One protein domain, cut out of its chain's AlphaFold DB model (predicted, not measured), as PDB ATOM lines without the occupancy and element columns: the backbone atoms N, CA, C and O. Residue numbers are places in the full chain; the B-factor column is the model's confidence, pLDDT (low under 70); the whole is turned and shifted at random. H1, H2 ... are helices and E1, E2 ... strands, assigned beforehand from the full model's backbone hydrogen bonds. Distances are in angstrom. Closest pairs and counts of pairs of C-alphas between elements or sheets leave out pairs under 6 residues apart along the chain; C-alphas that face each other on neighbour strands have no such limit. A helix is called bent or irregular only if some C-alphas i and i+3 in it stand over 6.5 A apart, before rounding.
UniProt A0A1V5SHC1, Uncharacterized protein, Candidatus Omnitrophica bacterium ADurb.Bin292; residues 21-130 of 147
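What this domain is: This is residues 21 to 130 of the 147 residues of an uncharacterized protein of Candidatus Omnitrophica bacterium ADurb.Bin292 (UniProt A0A1V5SHC1). One very long helix, H1, makes most of the length of this model; beyond its last residue the chain turns into the short helix H2 and a strand hairpin, E1 and E2, with the short helix H3 by the end of H2. Residues 21 to 64 of H1 stick out as one arm, residues 109 to 130, which include H4, as another, and residues 90 to 95 form the free tip of the hairpin. The printed part has 110 residues with four named helices and two named strands, in the order H1, H2, E1, E2, H3, H4; the sheet, E1 - E2, is antiparallel and the class is mostly helix. It is extended, with a radius of gyration of the C-alphas of 23.9 A and spans of 83 by 34 by 28 A.

Where its parts are: Find C-alpha 21 at (-57.990, -71.013, 3.032); from there H1 runs through residues 21 to 71, 74.0 A from first to last C-alpha. It is irregular, with C-alphas 63 and 66 at 7.3 A, and has a kink of 47 degrees near residue 64. Go on to H2, residues 74 to 84, 15.4 A long, then E1, residues 85 to 91, 15.9 A, and E2, residues 94 to 99, 15.4 A. H3 is residues 103 to 107, 6.2 A. H4, residues 112 to 127, runs 21.8 A to C-alpha 127 at (-12.525, -45.162, 20.643); it is neither bent nor irregular, but only just: C-alphas 114 and 117 are 6.4 A apart.

How they stand to each other: Start at the end of H1: H1 and H2 are close but not clearly touching, and their closest C-alphas, of Phe 69 and Lys 77, are 6.1 A apart. Their lines stand at a steep tilt of 39 degrees, opposite ways. Next look at the hairpin E1 and E2, antiparallel at 158 degrees, where N 86 and O 98 are within hydrogen-bond range at 2.8 A, and N 96 and O 89 at 2.9 A. The closest C-alphas of H2 and E2, of Leu 84 and Ile 99, are 5.9 A apart. H2 and H3 are close but not clearly touching, Leu 84 and Phe 103 having the closest C-alphas at 6.7 A. H4 is apart from H1, H2, E1, E2 and H3. Every O i to N i+4 pair is within hydrogen-bond range in H2 and H3; in H1 it is 45 of 47 and in H4 10 of 12.

The domain as a whole: The two C-alphas farthest apart in the domain, those of Asp 21 and Ala 93, are 83.0 A apart. The printed part has no cut, and its five links between named elements are tight. Mean pLDDT of the printed part is 74.8; look for values under 70 at residues 87 to 92 and 105 to 130, among them.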
ATOM      1  N   ASP A  21     -57.946 -72.090   4.026       74.50
ATOM      2  CA  ASP A  21     -57.990 -71.013   3.032       74.50
ATOM      3  C   ASP A  21     -57.737 -69.617   3.640       74.50
ATOM      4  O   ASP A  21     -56.935 -68.830   3.134       74.50
ATOM      5  N   PHE A  22     -58.337 -69.324   4.801       78.56
ATOM      6  CA  PHE A  22     -58.106 -68.063   5.512       78.56
ATOM      7  C   PHE A  22     -56.672 -67.974   6.042       78.56
ATOM      8  O   PHE A  22     -56.059 -66.904   5.989       78.56
ATOM      9  N   PHE A  23     -56.132 -69.090   6.541       76.06
ATOM     10  CA  PHE A  23     -54.752 -69.152   7.015       76.06
ATOM     11  C   PHE A  23     -53.762 -68.897   5.874       76.06
ATOM     12  O   PHE A  23     -52.913 -68.014   5.997       76.06
ATOM     13  N   ASN A  24     -53.916 -69.597   4.748       80.25
ATOM     14  CA  ASN A  24     -53.047 -69.456   3.578       80.25
ATOM     15  C   ASN A  24     -53.108 -68.037   2.998       80.25
ATOM     16  O   ASN A  24     -52.069 -67.439   2.707       80.25
ATOM     17  N   LYS A  25     -54.310 -67.451   2.920       86.19
ATOM     18  CA  LYS A  25     -54.491 -66.061   2.486       86.19
ATOM     19  C   LYS A  25     -53.755 -65.078   3.396       86.19
ATOM     20  O   LYS A  25     -53.005 -64.232   2.913       86.19
ATOM     21  N   LYS A  26     -53.929 -65.197   4.717       84.94
ATOM     22  CA  LYS A  26     -53.233 -64.324   5.675       84.94
ATOM     23  C   LYS A  26     -51.727 -64.535   5.665       84.94
ATOM     24  O   LYS A  26     -50.989 -63.559   5.754       84.94
ATOM     25  N   GLN A  27     -51.265 -65.768   5.503       84.44
ATOM     26  CA  GLN A  27     -49.845 -66.070   5.374       84.44
ATOM     27  C   GLN A  27     -49.226 -65.384   4.146       84.44
ATOM     28  O   GLN A  27     -48.139 -64.819   4.267       84.44
ATOM     29  N   GLY A  28     -49.920 -65.382   3.002       89.31
ATOM     30  CA  GLY A  28     -49.511 -64.636   1.807       89.31
ATOM     31  C   GLY A  28     -49.407 -63.134   2.075       89.31
ATOM     32  O   GLY A  28     -48.334 -62.558   1.917       89.31
ATOM     33  N   GLU A  29     -50.472 -62.530   2.618       91.31
ATOM     34  CA  GLU A  29     -50.499 -61.096   2.952       91.31
ATOM     35  C   GLU A  29     -49.344 -60.675   3.882       91.31
ATOM     36  O   GLU A  29     -48.775 -59.592   3.723       91.31
ATOM     37  N   TYR A  30     -48.993 -61.498   4.875       90.62
ATOM     38  CA  TYR A  30     -47.881 -61.191   5.779       90.62
ATOM     39  C   TYR A  30     -46.516 -61.357   5.111       90.62
ATOM     40  O   TYR A  30     -45.630 -60.543   5.372       90.62
ATOM     41  N   ARG A  31     -46.346 -62.344   4.224       91.38
ATOM     42  CA  ARG A  31     -45.106 -62.505   3.450       91.38
ATOM     43  C   ARG A  31     -44.881 -61.347   2.486       91.38
ATOM     44  O   ARG A  31     -43.754 -60.874   2.372       91.38
ATOM     45  N   ASP A  32     -45.935 -60.846   1.853       94.12
ATOM     46  CA  ASP A  32     -45.830 -59.693   0.954       94.12
ATOM     47  C   ASP A  32     -45.464 -58.417   1.723       94.12
ATOM     48  O   ASP A  32     -44.612 -57.642   1.288       94.12
ATOM     49  N   LYS A  33     -46.029 -58.226   2.923       93.25
ATOM     50  CA  LYS A  33     -45.632 -57.126   3.819       93.25
ATOM     51  C   LYS A  33     -44.180 -57.238   4.272       93.25
ATOM     52  O   LYS A  33     -43.508 -56.214   4.353       93.25
ATOM     53  N   GLN A  34     -43.705 -58.447   4.577       90.75
ATOM     54  CA  GLN A  34     -42.304 -58.677   4.935       90.75
ATOM     55  C   GLN A  34     -41.377 -58.268   3.788       90.75
ATOM     56  O   GLN A  34     -40.488 -57.453   4.012       90.75
ATOM     57  N   LYS A  35     -41.664 -58.716   2.560       92.81
ATOM     58  CA  LYS A  35     -40.896 -58.324   1.367       92.81
ATOM     59  C   LYS A  35     -40.885 -56.814   1.147       92.81
ATOM     60  O   LYS A  35     -39.826 -56.235   0.950       92.81
ATOM     61  N   LEU A  36     -42.041 -56.157   1.261       94.50
ATOM     62  CA  LEU A  36     -42.135 -54.702   1.109       94.50
ATOM     63  C   LEU A  36     -41.281 -53.947   2.141       94.50
ATOM     64  O   LEU A  36     -40.704 -52.904   1.836       94.50
ATOM     65  N   ILE A  37     -41.237 -54.431   3.385       92.25
ATOM     66  CA  ILE A  37     -40.415 -53.827   4.439       92.25
ATOM     67  C   ILE A  37     -38.929 -54.073   4.162       92.25
ATOM     68  O   ILE A  37     -38.136 -53.148   4.310       92.25
ATOM     69  N   GLU A  38     -38.558 -55.279   3.728       93.06
ATOM     70  CA  GLU A  38     -37.183 -55.620   3.345       93.06
ATOM     71  C   GLU A  38     -36.687 -54.756   2.177       93.06
ATOM     72  O   GLU A  38     -35.616 -54.167   2.278       93.06
ATOM     73  N   GLU A  39     -37.491 -54.575   1.127       91.94
ATOM     74  CA  GLU A  39     -37.169 -53.688  -0.002       91.94
ATOM     75  C   GLU A  39     -36.953 -52.237   0.450       91.94
ATOM     76  O   GLU A  39     -35.991 -51.584   0.051       91.94
ATOM     77  N   ARG A  40     -37.815 -51.727   1.339       88.62
ATOM     78  CA  ARG A  40     -37.651 -50.378   1.903       88.62
ATOM     79  C   ARG A  40     -36.376 -50.251   2.729       88.62
ATOM     80  O   ARG A  40     -35.733 -49.208   2.667       88.62
ATOM     81  N   LEU A  41     -36.019 -51.279   3.497       87.69
ATOM     82  CA  LEU A  41     -34.790 -51.290   4.290       87.69
ATOM     83  C   LEU A  41     -33.543 -51.290   3.407       87.69
ATOM     84  O   LEU A  41     -32.599 -50.568   3.717       87.69
ATOM     85  N   VAL A  42     -33.545 -52.059   2.316       87.12
ATOM     86  CA  VAL A  42     -32.439 -52.068   1.347       87.12
ATOM     87  C   VAL A  42     -32.274 -50.684   0.719       87.12
ATOM     88  O   VAL A  42     -31.187 -50.122   0.798       87.12
ATOM     89  N   ASN A  43     -33.358 -50.082   0.224       80.50
ATOM     90  CA  ASN A  43     -33.310 -48.747  -0.384       80.50
ATOM     91  C   ASN A  43     -32.804 -47.669   0.589       80.50
ATOM     92  O   ASN A  43     -32.055 -46.776   0.201       80.50
ATOM     93  N   LEU A  44     -33.218 -47.737   1.859       77.31
ATOM     94  CA  LEU A  44     -32.735 -46.816   2.889       77.31
ATOM     95  C   LEU A  44     -31.250 -47.035   3.195       77.31
ATOM     96  O   LEU A  44     -30.525 -46.061   3.359       77.31
ATOM     97  N   ARG A  45     -30.786 -48.290   3.235       73.75
ATOM     98  CA  ARG A  45     -29.375 -48.614   3.481       73.75
ATOM     99  C   ARG A  45     -28.470 -48.138   2.341       73.75
ATOM    100  O   ARG A  45     -27.416 -47.576   2.613       73.75
ATOM    101  N   GLU A  46     -28.887 -48.329   1.091       71.88
ATOM    102  CA  GLU A  46     -28.151 -47.825  -0.078       71.88
ATOM    103  C   GLU A  46     -28.067 -46.291  -0.065       71.88
ATOM    104  O   GLU A  46     -26.994 -45.721  -0.271       71.88
ATOM    105  N   ALA A  47     -29.176 -45.618   0.260       64.88
ATOM    106  CA  ALA A  47     -29.202 -44.164   0.402       64.88
ATOM    107  C   ALA A  47     -28.311 -43.669   1.557       64.88
ATOM    108  O   ALA A  47     -27.656 -42.634   1.422       64.88
ATOM    109  N   ASP A  48     -28.258 -44.400   2.674       67.44
ATOM    110  CA  ASP A  48     -27.399 -44.071   3.813       67.44
ATOM    111  C   ASP A  48     -25.913 -44.119   3.423       67.44
ATOM    112  O   ASP A  48     -25.171 -43.183   3.729       67.44
ATOM    113  N   GLU A  49     -25.460 -45.155   2.710       66.56
ATOM    114  CA  GLU A  49     -24.056 -45.279   2.288       66.56
ATOM    115  C   GLU A  49     -23.616 -44.103   1.397       66.56
ATOM    116  O   GLU A  49     -22.598 -43.453   1.672       66.56
ATOM    117  N   GLU A  50     -24.413 -43.762   0.380       71.69
ATOM    118  CA  GLU A  50     -24.140 -42.623  -0.505       71.69
ATOM    119  C   GLU A  50     -24.171 -41.284   0.256       71.69
ATOM    120  O   GLU A  50     -23.335 -40.394   0.029       71.69
ATOM    121  N   TYR A  51     -25.092 -41.153   1.213       71.56
ATOM    122  CA  TYR A  51     -25.190 -39.986   2.078       71.56
ATOM    123  C   TYR A  51     -23.936 -39.807   2.942       71.56
ATOM    124  O   TYR A  51     -23.403 -38.696   3.007       71.56
ATOM    125  N   TYR A  52     -23.403 -40.870   3.555       67.31
ATOM    126  CA  TYR A  52     -22.176 -40.785   4.361       67.31
ATOM    127  C   TYR A  52     -20.947 -40.424   3.522       67.31
ATOM    128  O   TYR A  52     -20.126 -39.603   3.955       67.31
ATOM    129  N   LEU A  53     -20.827 -40.975   2.311       69.94
ATOM    130  CA  LEU A  53     -19.780 -40.605   1.351       69.94
ATOM    131  C   LEU A  53     -19.861 -39.115   0.997       69.94
ATOM    132  O   LEU A  53     -18.859 -38.392   1.046       69.94
ATOM    133  N   THR A  54     -21.069 -38.632   0.719       75.31
ATOM    134  CA  THR A  54     -21.316 -37.239   0.341       75.31
ATOM    135  C   THR A  54     -21.083 -36.284   1.513       75.31
ATOM    136  O   THR A  54     -20.373 -35.290   1.364       75.31
ATOM    137  N   ALA A  55     -21.586 -36.607   2.706       72.44
ATOM    138  CA  ALA A  55     -21.368 -35.834   3.926       72.44
ATOM    139  C   ALA A  55     -19.878 -35.750   4.284       72.44
ATOM    140  O   ALA A  55     -19.382 -34.675   4.620       72.44
ATOM    141  N   THR A  56     -19.137 -36.852   4.139       74.44
ATOM    142  CA  THR A  56     -17.686 -36.874   4.362       74.44
ATOM    143  C   THR A  56     -16.961 -35.945   3.391       74.44
ATOM    144  O   THR A  56     -16.071 -35.196   3.798       74.44
ATOM    145  N   ASN A  57     -17.344 -35.949   2.115       72.50
ATOM    146  CA  ASN A  57     -16.756 -35.058   1.116       72.50
ATOM    147  C   ASN A  57     -17.094 -33.587   1.391       72.50
ATOM    148  O   ASN A  57     -16.196 -32.745   1.365       72.50
ATOM    149  N   ILE A  58     -18.346 -33.282   1.738       76.75
ATOM    150  CA  ILE A  58     -18.771 -31.932   2.136       76.75
ATOM    151  C   ILE A  58     -17.972 -31.457   3.352       76.75
ATOM    152  O   ILE A  58     -17.471 -30.334   3.347       76.75
ATOM    153  N   LEU A  59     -17.793 -32.303   4.369       75.75
ATOM    154  CA  LEU A  59     -17.020 -31.968   5.568       75.75
ATOM    155  C   LEU A  59     -15.534 -31.762   5.265       75.75
ATOM    156  O   LEU A  59     -14.937 -30.822   5.782       75.75
ATOM    157  N   LYS A  60     -14.937 -32.583   4.394       74.25
ATOM    158  CA  LYS A  60     -13.552 -32.386   3.931       74.25
ATOM    159  C   LYS A  60     -13.382 -31.041   3.226       74.25
ATOM    160  O   LYS A  60     -12.406 -30.338   3.485       74.25
ATOM    161  N   VAL A  61     -14.330 -30.671   2.363       76.25
ATOM    162  CA  VAL A  61     -14.332 -29.369   1.680       76.25
ATOM    163  C   VAL A  61     -14.550 -28.235   2.679       76.25
ATOM    164  O   VAL A  61     -13.829 -27.245   2.625       76.25
ATOM    165  N   ALA A  62     -15.474 -28.388   3.629       78.44
ATOM    166  CA  ALA A  62     -15.726 -27.403   4.675       78.44
ATOM    167  C   ALA A  62     -14.500 -27.184   5.581       78.44
ATOM    168  O   ALA A  62     -14.205 -26.047   5.932       78.44
ATOM    169  N   ASN A  63     -13.749 -28.241   5.907       76.31
ATOM    170  CA  ASN A  63     -12.528 -28.142   6.711       76.31
ATOM    171  C   ASN A  63     -11.425 -27.346   5.993       76.31
ATOM    172  O   ASN A  63     -10.696 -26.583   6.614       76.31
ATOM    173  N   ARG A  64     -11.340 -27.482   4.664       78.19
ATOM    174  CA  ARG A  64     -10.403 -26.724   3.817       78.19
ATOM    175  C   ARG A  64     -10.971 -25.397   3.317       78.19
ATOM    176  O   ARG A  64     -10.265 -24.638   2.662       78.19
ATOM    177  N   ALA A  65     -12.232 -25.090   3.616       80.31
ATOM    178  CA  ALA A  65     -12.878 -23.849   3.213       80.31
ATOM    179  C   ALA A  65     -12.109 -22.577   3.617       80.31
ATOM    180  O   ALA A  65     -12.065 -21.682   2.775       80.31
ATOM    181  N   PRO A  66     -11.486 -22.450   4.812       79.69
ATOM    182  CA  PRO A  66     -10.679 -21.269   5.131       79.69
ATOM    183  C   PRO A  66      -9.453 -21.131   4.218       79.69
ATOM    184  O   PRO A  66      -9.234 -20.055   3.674       79.69
ATOM    185  N   GLU A  67      -8.723 -22.219   3.958       83.69
ATOM    186  CA  GLU A  67      -7.565 -22.223   3.046       83.69
ATOM    187  C   GLU A  67      -7.979 -21.834   1.619       83.69
ATOM    188  O   GLU A  67      -7.354 -20.993   0.970       83.69
ATOM    189  N   ILE A  68      -9.076 -22.429   1.137       82.50
ATOM    190  CA  ILE A  68      -9.650 -22.134  -0.179       82.50
ATOM    191  C   ILE A  68     -10.080 -20.670  -0.231       82.50
ATOM    192  O   ILE A  68      -9.843 -19.993  -1.231       82.50
ATOM    193  N   PHE A  69     -10.697 -20.163   0.837       84.69
ATOM    194  CA  PHE A  69     -11.127 -18.779   0.911       84.69
ATOM    195  C   PHE A  69      -9.933 -17.830   0.874       84.69
ATOM    196  O   PHE A  69      -9.980 -16.882   0.103       84.69
ATOM    197  N   GLU A  70      -8.858 -18.078   1.623       84.88
ATOM    198  CA  GLU A  70      -7.666 -17.220   1.654       84.88
ATOM    199  C   GLU A  70      -6.941 -17.163   0.304       84.88
ATOM    200  O   GLU A  70      -6.642 -16.065  -0.181       84.88
ATOM    201  N   GLY A  71      -6.743 -18.319  -0.337       83.44
ATOM    202  CA  GLY A  71      -6.066 -18.439  -1.633       83.44
ATOM    203  C   GLY A  71      -6.903 -18.026  -2.850       83.44
ATOM    204  O   GLY A  71      -6.362 -17.893  -3.944       83.44
ATOM    205  N   SER A  72      -8.211 -17.809  -2.687       86.38
ATOM    206  CA  SER A  72      -9.109 -17.469  -3.795       86.38
ATOM    207  C   SER A  72      -8.964 -16.026  -4.283       86.38
ATOM    208  O   SER A  72      -8.724 -15.088  -3.513       86.38
ATOM    209  N   GLU A  73      -9.222 -15.830  -5.575       89.44
ATOM    210  CA  GLU A  73      -9.326 -14.500  -6.168       89.44
ATOM    211  C   GLU A  73     -10.455 -13.665  -5.525       89.44
ATOM    212  O   GLU A  73     -11.462 -14.216  -5.058       89.44
ATOM    213  N   PRO A  74     -10.357 -12.320  -5.537       86.50
ATOM    214  CA  PRO A  74     -11.368 -11.438  -4.944       86.50
ATOM    215  C   PRO A  74     -12.798 -11.680  -5.455       86.50
ATOM    216  O   PRO A  74     -13.762 -11.555  -4.696       86.50
ATOM    217  N   ALA A  75     -12.951 -12.059  -6.728       84.62
ATOM    218  CA  ALA A  75     -14.248 -12.378  -7.322       84.62
ATOM    219  C   ALA A  75     -14.868 -13.649  -6.712       84.62
ATOM    220  O   ALA A  75     -16.042 -13.642  -6.333       84.62
ATOM    221  N   ALA A  76     -14.072 -14.708  -6.545       82.31
ATOM    222  CA  ALA A  76     -14.498 -15.961  -5.924       82.31
ATOM    223  C   ALA A  76     -14.810 -15.772  -4.429       82.31
ATOM    224  O   ALA A  76     -15.856 -16.217  -3.954       82.31
ATOM    225  N   LYS A  77     -13.988 -15.000  -3.703       85.12
ATOM    226  CA  LYS A  77     -14.258 -14.608  -2.305       85.12
ATOM    227  C   LYS A  77     -15.620 -13.931  -2.157       85.12
ATOM    228  O   LYS A  77     -16.399 -14.274  -1.268       85.12
ATOM    229  N   ARG A  78     -15.949 -13.003  -3.061       86.56
ATOM    230  CA  ARG A  78     -17.250 -12.320  -3.063       86.56
ATOM    231  C   ARG A  78     -18.409 -13.289  -3.314       86.56
ATOM    232  O   ARG A  78     -19.457 -13.137  -2.689       86.56
ATOM    233  N   GLN A  79     -18.239 -14.276  -4.195       84.44
ATOM    234  CA  GLN A  79     -19.260 -15.303  -4.424       84.44
ATOM    235  C   GLN A  79     -19.487 -16.173  -3.184       84.44
ATOM    236  O   GLN A  79     -20.638 -16.374  -2.797       84.44
ATOM    237  N   ILE A  80     -18.416 -16.609  -2.517       83.69
ATOM    238  CA  ILE A  80     -18.501 -17.382  -1.268       83.69
ATOM    239  C   ILE A  80     -19.248 -16.580  -0.192       83.69
ATOM    240  O   ILE A  80     -20.201 -17.074   0.410       83.69
ATOM    241  N   LEU A  81     -18.892 -15.306  -0.004       84.75
ATOM    242  CA  LEU A  81     -19.571 -14.432   0.959       84.75
ATOM    243  C   LEU A  81     -21.050 -14.213   0.620       84.75
ATOM    244  O   LEU A  81     -21.877 -14.171   1.525       84.75
ATOM    245  N   LYS A  82     -21.411 -14.128  -0.666       83.81
ATOM    246  CA  LYS A  82     -22.810 -14.000  -1.115       83.81
ATOM    247  C   LYS A  82     -23.650 -15.248  -0.812       83.81
ATOM    248  O   LYS A  82     -24.868 -15.147  -0.666       83.81
ATOM    249  N   ILE A  83     -23.019 -16.419  -0.745       82.19
ATOM    250  CA  ILE A  83     -23.682 -17.672  -0.366       82.19
ATOM    251  C   ILE A  83     -23.897 -17.716   1.153       82.19
ATOM    252  O   ILE A  83     -24.978 -18.091   1.609       82.19
ATOM    253  N   LEU A  84     -22.888 -17.304   1.926       81.31
ATOM    254  CA  LEU A  84     -22.894 -17.396   3.389       81.31
ATOM    255  C   LEU A  84     -23.705 -16.292   4.074       81.31
ATOM    256  O   LEU A  84     -24.350 -16.550   5.090       81.31
ATOM    257  N   LEU A  85     -23.659 -15.070   3.551       82.12
ATOM    258  CA  LEU A  85     -24.209 -13.884   4.198       82.12
ATOM    259  C   LEU A  85     -25.456 -13.381   3.471       82.12
ATOM    260  O   LEU A  85     -25.559 -13.398   2.245       82.12
ATOM    261  N   GLN A  86     -26.403 -12.890   4.255       75.44
ATOM    262  CA  GLN A  86     -27.603 -12.201   3.820       75.44
ATOM    263  C   GLN A  86     -27.597 -10.797   4.432       75.44
ATOM    264  O   GLN A  86     -27.322 -10.643   5.619       75.44
ATOM    265  N   ASN A  87     -27.919  -9.786   3.618       68.31
ATOM    266  CA  ASN A  87     -28.097  -8.390   4.032       68.31
ATOM    267  C   ASN A  87     -26.972  -7.878   4.951       68.31
ATOM    268  O   ASN A  87     -27.164  -7.711   6.152       68.31
ATOM    269  N   CYS A  88     -25.786  -7.636   4.390       67.38
ATOM    270  CA  CYS A  88     -24.698  -6.988   5.120       67.38
ATOM    271  C   CYS A  88     -25.079  -5.530   5.422       67.38
ATOM    272  O   CYS A  88     -24.972  -4.676   4.543       67.38
ATOM    273  N   VAL A  89     -25.545  -5.259   6.642       69.88
ATOM    274  CA  VAL A  89     -25.862  -3.905   7.112       69.88
ATOM    275  C   VAL A  89     -24.653  -3.353   7.866       69.88
ATOM    276  O   VAL A  89     -24.014  -4.064   8.645       69.88
ATOM    277  N   VAL A  90     -24.315  -2.094   7.603       69.25
ATOM    278  CA  VAL A  90     -23.282  -1.354   8.334       69.25
ATOM    279  C   VAL A  90     -23.993  -0.465   9.348       69.25
ATOM    280  O   VAL A  90     -24.740   0.422   8.945       69.25
ATOM    281  N   ASN A  91     -23.762  -0.702  10.639       69.88
ATOM    282  CA  ASN A  91     -24.266   0.140  11.724       69.88
ATOM    283  C   ASN A  91     -23.098   0.917  12.340       69.88
ATOM    284  O   ASN A  91     -22.202   0.306  12.931       69.88
ATOM    285  N   ASP A  92     -23.110   2.243  12.168       63.41
ATOM    286  CA  ASP A  92     -22.244   3.283  12.766       63.41
ATOM    287  C   ASP A  92     -20.712   3.167  12.606       63.41
ATOM    288  O   ASP A  92     -20.010   4.147  12.826       63.41
ATOM    289  N   ALA A  93     -20.194   2.005  12.201       72.56
ATOM    290  CA  ALA A  93     -18.814   1.664  11.802       72.56
ATOM    291  C   ALA A  93     -18.614   0.132  11.767       72.56
ATOM    292  O   ALA A  93     -17.605  -0.365  11.266       72.56
ATOM    293  N   THR A  94     -19.561  -0.630  12.322       63.12
ATOM    294  CA  THR A  94     -19.486  -2.085  12.463       63.12
ATOM    295  C   THR A  94     -20.338  -2.786  11.410       63.12
ATOM    296  O   THR A  94     -21.514  -2.475  11.214       63.12
ATOM    297  N   LEU A  95     -19.735  -3.741  10.702       68.88
ATOM    298  CA  LEU A  95     -20.452  -4.614   9.779       68.88
ATOM    299  C   LEU A  95     -21.169  -5.690  10.601       68.88
ATOM    300  O   LEU A  95     -20.507  -6.487  11.267       68.88
ATOM    301  N   VAL A  96     -22.502  -5.738  10.534       69.69
ATOM    302  CA  VAL A  96     -23.318  -6.763  11.204       69.69
ATOM    303  C   VAL A  96     -23.945  -7.663  10.135       69.69
ATOM    304  O   VAL A  96     -25.084  -7.444   9.715       69.69
ATOM    305  N   PRO A  97     -23.202  -8.657   9.616       70.81
ATOM    306  CA  PRO A  97     -23.722  -9.534   8.585       70.81
ATOM    307  C   PRO A  97     -24.640 -10.600   9.197       70.81
ATOM    308  O   PRO A  97     -24.303 -11.241  10.192       70.81
ATOM    309  N   THR A  98     -25.796 -10.836   8.575       77.75
ATOM    310  CA  THR A  98     -26.675 -11.943   8.975       77.75
ATOM    311  C   THR A  98     -26.274 -13.197   8.208       77.75
ATOM    312  O   THR A  98     -26.222 -13.187   6.983       77.75
ATOM    313  N   ILE A  99     -25.986 -14.299   8.897       79.75
ATOM    314  CA  ILE A  99     -25.652 -15.566   8.230       79.75
ATOM    315  C   ILE A  99     -26.930 -16.182   7.648       79.75
ATOM    316  O   ILE A  99     -27.954 -16.271   8.329       79.75
ATOM    317  N   ARG A 100     -26.871 -16.627   6.391       79.75
ATOM    318  CA  ARG A 100     -28.003 -17.211   5.665       79.75
ATOM    319  C   ARG A 100     -28.296 -18.644   6.133       79.75
ATOM    320  O   ARG A 100     -27.395 -19.397   6.499       79.75
ATOM    321  N   SER A 101     -29.564 -19.053   6.117       71.31
ATOM    322  CA  SER A 101     -29.952 -20.462   6.310       71.31
ATOM    323  C   SER A 101     -29.495 -21.313   5.110       71.31
ATOM    324  O   SER A 101     -29.645 -20.841   3.980       71.31
ATOM    325  N   PRO A 102     -28.945 -22.528   5.303       65.75
ATOM    326  CA  PRO A 102     -28.858 -23.303   6.550       65.75
ATOM    327  C   PRO A 102     -27.611 -23.024   7.405       65.75
ATOM    328  O   PRO A 102     -27.569 -23.436   8.561       65.75
ATOM    329  N   PHE A 103     -26.616 -22.290   6.896       70.38
ATOM    330  CA  PHE A 103     -25.352 -22.009   7.600       70.38
ATOM    331  C   PHE A 103     -25.551 -21.288   8.935       70.38
ATOM    332  O   PHE A 103     -24.757 -21.456   9.856       70.38
ATOM    333  N   SER A 104     -26.647 -20.541   9.076       71.44
ATOM    334  CA  SER A 104     -27.028 -19.926  10.347       71.44
ATOM    335  C   SER A 104     -27.204 -20.948  11.473       71.44
ATOM    336  O   SER A 104     -26.912 -20.614  12.611       71.44
ATOM    337  N   LEU A 105     -27.626 -22.183  11.183       68.44
ATOM    338  CA  LEU A 105     -27.766 -23.255  12.175       68.44
ATOM    339  C   LEU A 105     -26.401 -23.790  12.617       68.44
ATOM    340  O   LEU A 105     -26.218 -24.089  13.791       68.44
ATOM    341  N   LEU A 106     -25.441 -23.858  11.689       67.38
ATOM    342  CA  LEU A 106     -24.057 -24.242  11.978       67.38
ATOM    343  C   LEU A 106     -23.338 -23.157  12.785       67.38
ATOM    344  O   LEU A 106     -22.654 -23.459  13.754       67.38
ATOM    345  N   ALA A 107     -23.540 -21.887  12.427       65.25
ATOM    346  CA  ALA A 107     -22.946 -20.751  13.127       65.25
ATOM    347  C   ALA A 107     -23.602 -20.481  14.491       65.25
ATOM    348  O   ALA A 107     -22.924 -20.104  15.441       65.25
ATOM    349  N   LYS A 108     -24.913 -20.730  14.609       63.91
ATOM    350  CA  LYS A 108     -25.628 -20.823  15.894       63.91
ATOM    351  C   LYS A 108     -25.358 -22.150  16.615       63.91
ATOM    352  O   LYS A 108     -25.963 -22.381  17.661       63.91
ATOM    353  N   GLY A 109     -24.494 -23.002  16.048       52.75
ATOM    354  CA  GLY A 109     -24.102 -24.313  16.544       52.75
ATOM    355  C   GLY A 109     -23.973 -24.307  18.058       52.75
ATOM    356  O   GLY A 109     -23.352 -23.425  18.647       52.75
ATOM    357  N   ALA A 110     -24.689 -25.251  18.654       46.59
ATOM    358  CA  ALA A 110     -25.252 -25.182  19.984       46.59
ATOM    359  C   ALA A 110     -24.315 -24.730  21.099       46.59
ATOM    360  O   ALA A 110     -23.113 -24.993  21.113       46.59
ATOM    361  N   SER A 111     -24.940 -24.133  22.112       49.72
ATOM    362  CA  SER A 111     -24.321 -23.767  23.375       49.72
ATOM    363  C   SER A 111     -23.303 -24.825  23.816       49.72
ATOM    364  O   SER A 111     -23.679 -25.971  24.071       49.72
ATOM    365  N   ARG A 112     -22.021 -24.429  23.899       51.25
ATOM    366  CA  ARG A 112     -20.854 -25.294  24.177       51.25
ATOM    367  C   ARG A 112     -21.090 -26.337  25.285       51.25
ATOM    368  O   ARG A 112     -20.533 -27.426  25.222       51.25
ATOM    369  N   HIS A 113     -21.958 -26.040  26.257       54.22
ATOM    370  CA  HIS A 113     -22.312 -26.924  27.369       54.22
ATOM    371  C   HIS A 113     -23.116 -28.185  26.988       54.22
ATOM    372  O   HIS A 113     -22.980 -29.193  27.671       54.22
ATOM    373  N   LYS A 114     -23.938 -28.175  25.924       54.72
ATOM    374  CA  LYS A 114     -24.742 -29.358  25.528       54.72
ATOM    375  C   LYS A 114     -23.994 -30.317  24.610       54.72
ATOM    376  O   LYS A 114     -24.350 -31.485  24.530       54.72
ATOM    377  N   TRP A 115     -22.994 -29.818  23.888       55.06
ATOM    378  CA  TRP A 115     -22.349 -30.578  22.817       55.06
ATOM    379  C   TRP A 115     -21.064 -31.249  23.266       55.06
ATOM    380  O   TRP A 115     -20.756 -32.314  22.756       55.06
ATOM    381  N   LEU A 116     -20.362 -30.703  24.262       61.78
ATOM    382  CA  LEU A 116     -19.189 -31.362  24.842       61.78
ATOM    383  C   LEU A 116     -19.487 -32.786  25.353       61.78
ATOM    384  O   LEU A 116     -18.724 -33.684  25.000       61.78
ATOM    385  N   PRO A 117     -20.582 -33.045  26.101       66.75
ATOM    386  CA  PRO A 117     -20.918 -34.404  26.527       66.75
ATOM    387  C   PRO A 117     -21.227 -35.325  25.348       66.75
ATOM    388  O   PRO A 117     -20.701 -36.424  25.292       66.75
ATOM    389  N   LEU A 118     -21.997 -34.850  24.366       58.31
ATOM    390  CA  LEU A 118     -22.415 -35.642  23.203       58.31
ATOM    391  C   LEU A 118     -21.228 -35.955  22.276       58.31
ATOM    392  O   LEU A 118     -21.078 -37.075  21.799       58.31
ATOM    393  N   VAL A 119     -20.327 -34.989  22.088       63.03
ATOM    394  CA  VAL A 119     -19.055 -35.178  21.381       63.03
ATOM    395  C   VAL A 119     -18.155 -36.142  22.148       63.03
ATOM    396  O   VAL A 119     -17.532 -36.986  21.517       63.03
ATOM    397  N   ASN A 120     -18.090 -36.069  23.480       63.94
ATOM    398  CA  ASN A 120     -17.291 -36.991  24.291       63.94
ATOM    399  C   ASN A 120     -17.873 -38.409  24.325       63.94
ATOM    400  O   ASN A 120     -17.108 -39.364  24.254       63.94
ATOM    401  N   GLU A 121     -19.196 -38.563  24.381       68.00
ATOM    402  CA  GLU A 121     -19.878 -39.854  24.251       68.00
ATOM    403  C   GLU A 121     -19.619 -40.461  22.877       68.00
ATOM    404  O   GLU A 121     -19.217 -41.619  22.779       68.00
ATOM    405  N   PHE A 122     -19.740 -39.658  21.819       62.91
ATOM    406  CA  PHE A 122     -19.412 -40.087  20.467       62.91
ATOM    407  C   PHE A 122     -17.923 -40.437  20.331       62.91
ATOM    408  O   PHE A 122     -17.580 -41.446  19.729       62.91
ATOM    409  N   ARG A 123     -17.020 -39.670  20.953       62.34
ATOM    410  CA  ARG A 123     -15.572 -39.937  20.959       62.34
ATOM    411  C   ARG A 123     -15.229 -41.219  21.719       62.34
ATOM    412  O   ARG A 123     -14.417 -41.995  21.228       62.34
ATOM    413  N   ASN A 124     -15.866 -41.468  22.864       67.31
ATOM    414  CA  ASN A 124     -15.737 -42.716  23.619       67.31
ATOM    415  C   ASN A 124     -16.276 -43.906  22.821       67.31
ATOM    416  O   ASN A 124     -15.627 -44.946  22.759       67.31
ATOM    417  N   TRP A 125     -17.425 -43.743  22.166       67.38
ATOM    418  CA  TRP A 125     -17.995 -44.755  21.282       67.38
ATOM    419  C   TRP A 125     -17.060 -45.067  20.100       67.38
ATOM    420  O   TRP A 125     -16.775 -46.232  19.840       67.38
ATOM    421  N   LEU A 126     -16.487 -44.041  19.460       57.19
ATOM    422  CA  LEU A 126     -15.499 -44.191  18.384       57.19
ATOM    423  C   LEU A 126     -14.188 -44.843  18.852       57.19
ATOM    424  O   LEU A 126     -13.576 -45.595  18.096       57.19
ATOM    425  N   CYS A 127     -13.735 -44.560  20.077       60.34
ATOM    426  CA  CYS A 127     -12.525 -45.162  20.643       60.34
ATOM    427  C   CYS A 127     -12.702 -46.652  20.961       60.34
ATOM    428  O   CYS A 127     -11.739 -47.406  20.849       60.34
ATOM    429  N   ASN A 128     -13.920 -47.065  21.313       61.34
ATOM    430  CA  ASN A 128     -14.257 -48.446  21.661       61.34
ATOM    431  C   ASN A 128     -14.771 -49.273  20.469       61.34
ATOM    432  O   ASN A 128     -15.070 -50.451  20.637       61.34
ATOM    433  N   SER A 129     -14.898 -48.672  19.283       57.09
ATOM    434  CA  SER A 129     -15.399 -49.338  18.079       57.09
ATOM    435  C   SER A 129     -14.255 -49.658  17.106       57.09
ATOM    436  O   SER A 129     -13.428 -48.802  16.766       57.09
ATOM    437  N   GLU A 130     -14.183 -50.918  16.671       61.47
ATOM    438  CA  GLU A 130     -13.154 -51.422  15.747       61.47
ATOM    439  C   GLU A 130     -13.435 -51.040  14.280       61.47
ATOM    440  O   GLU A 130     -12.509 -50.972  13.478       61.47
TER     441      GLU A 130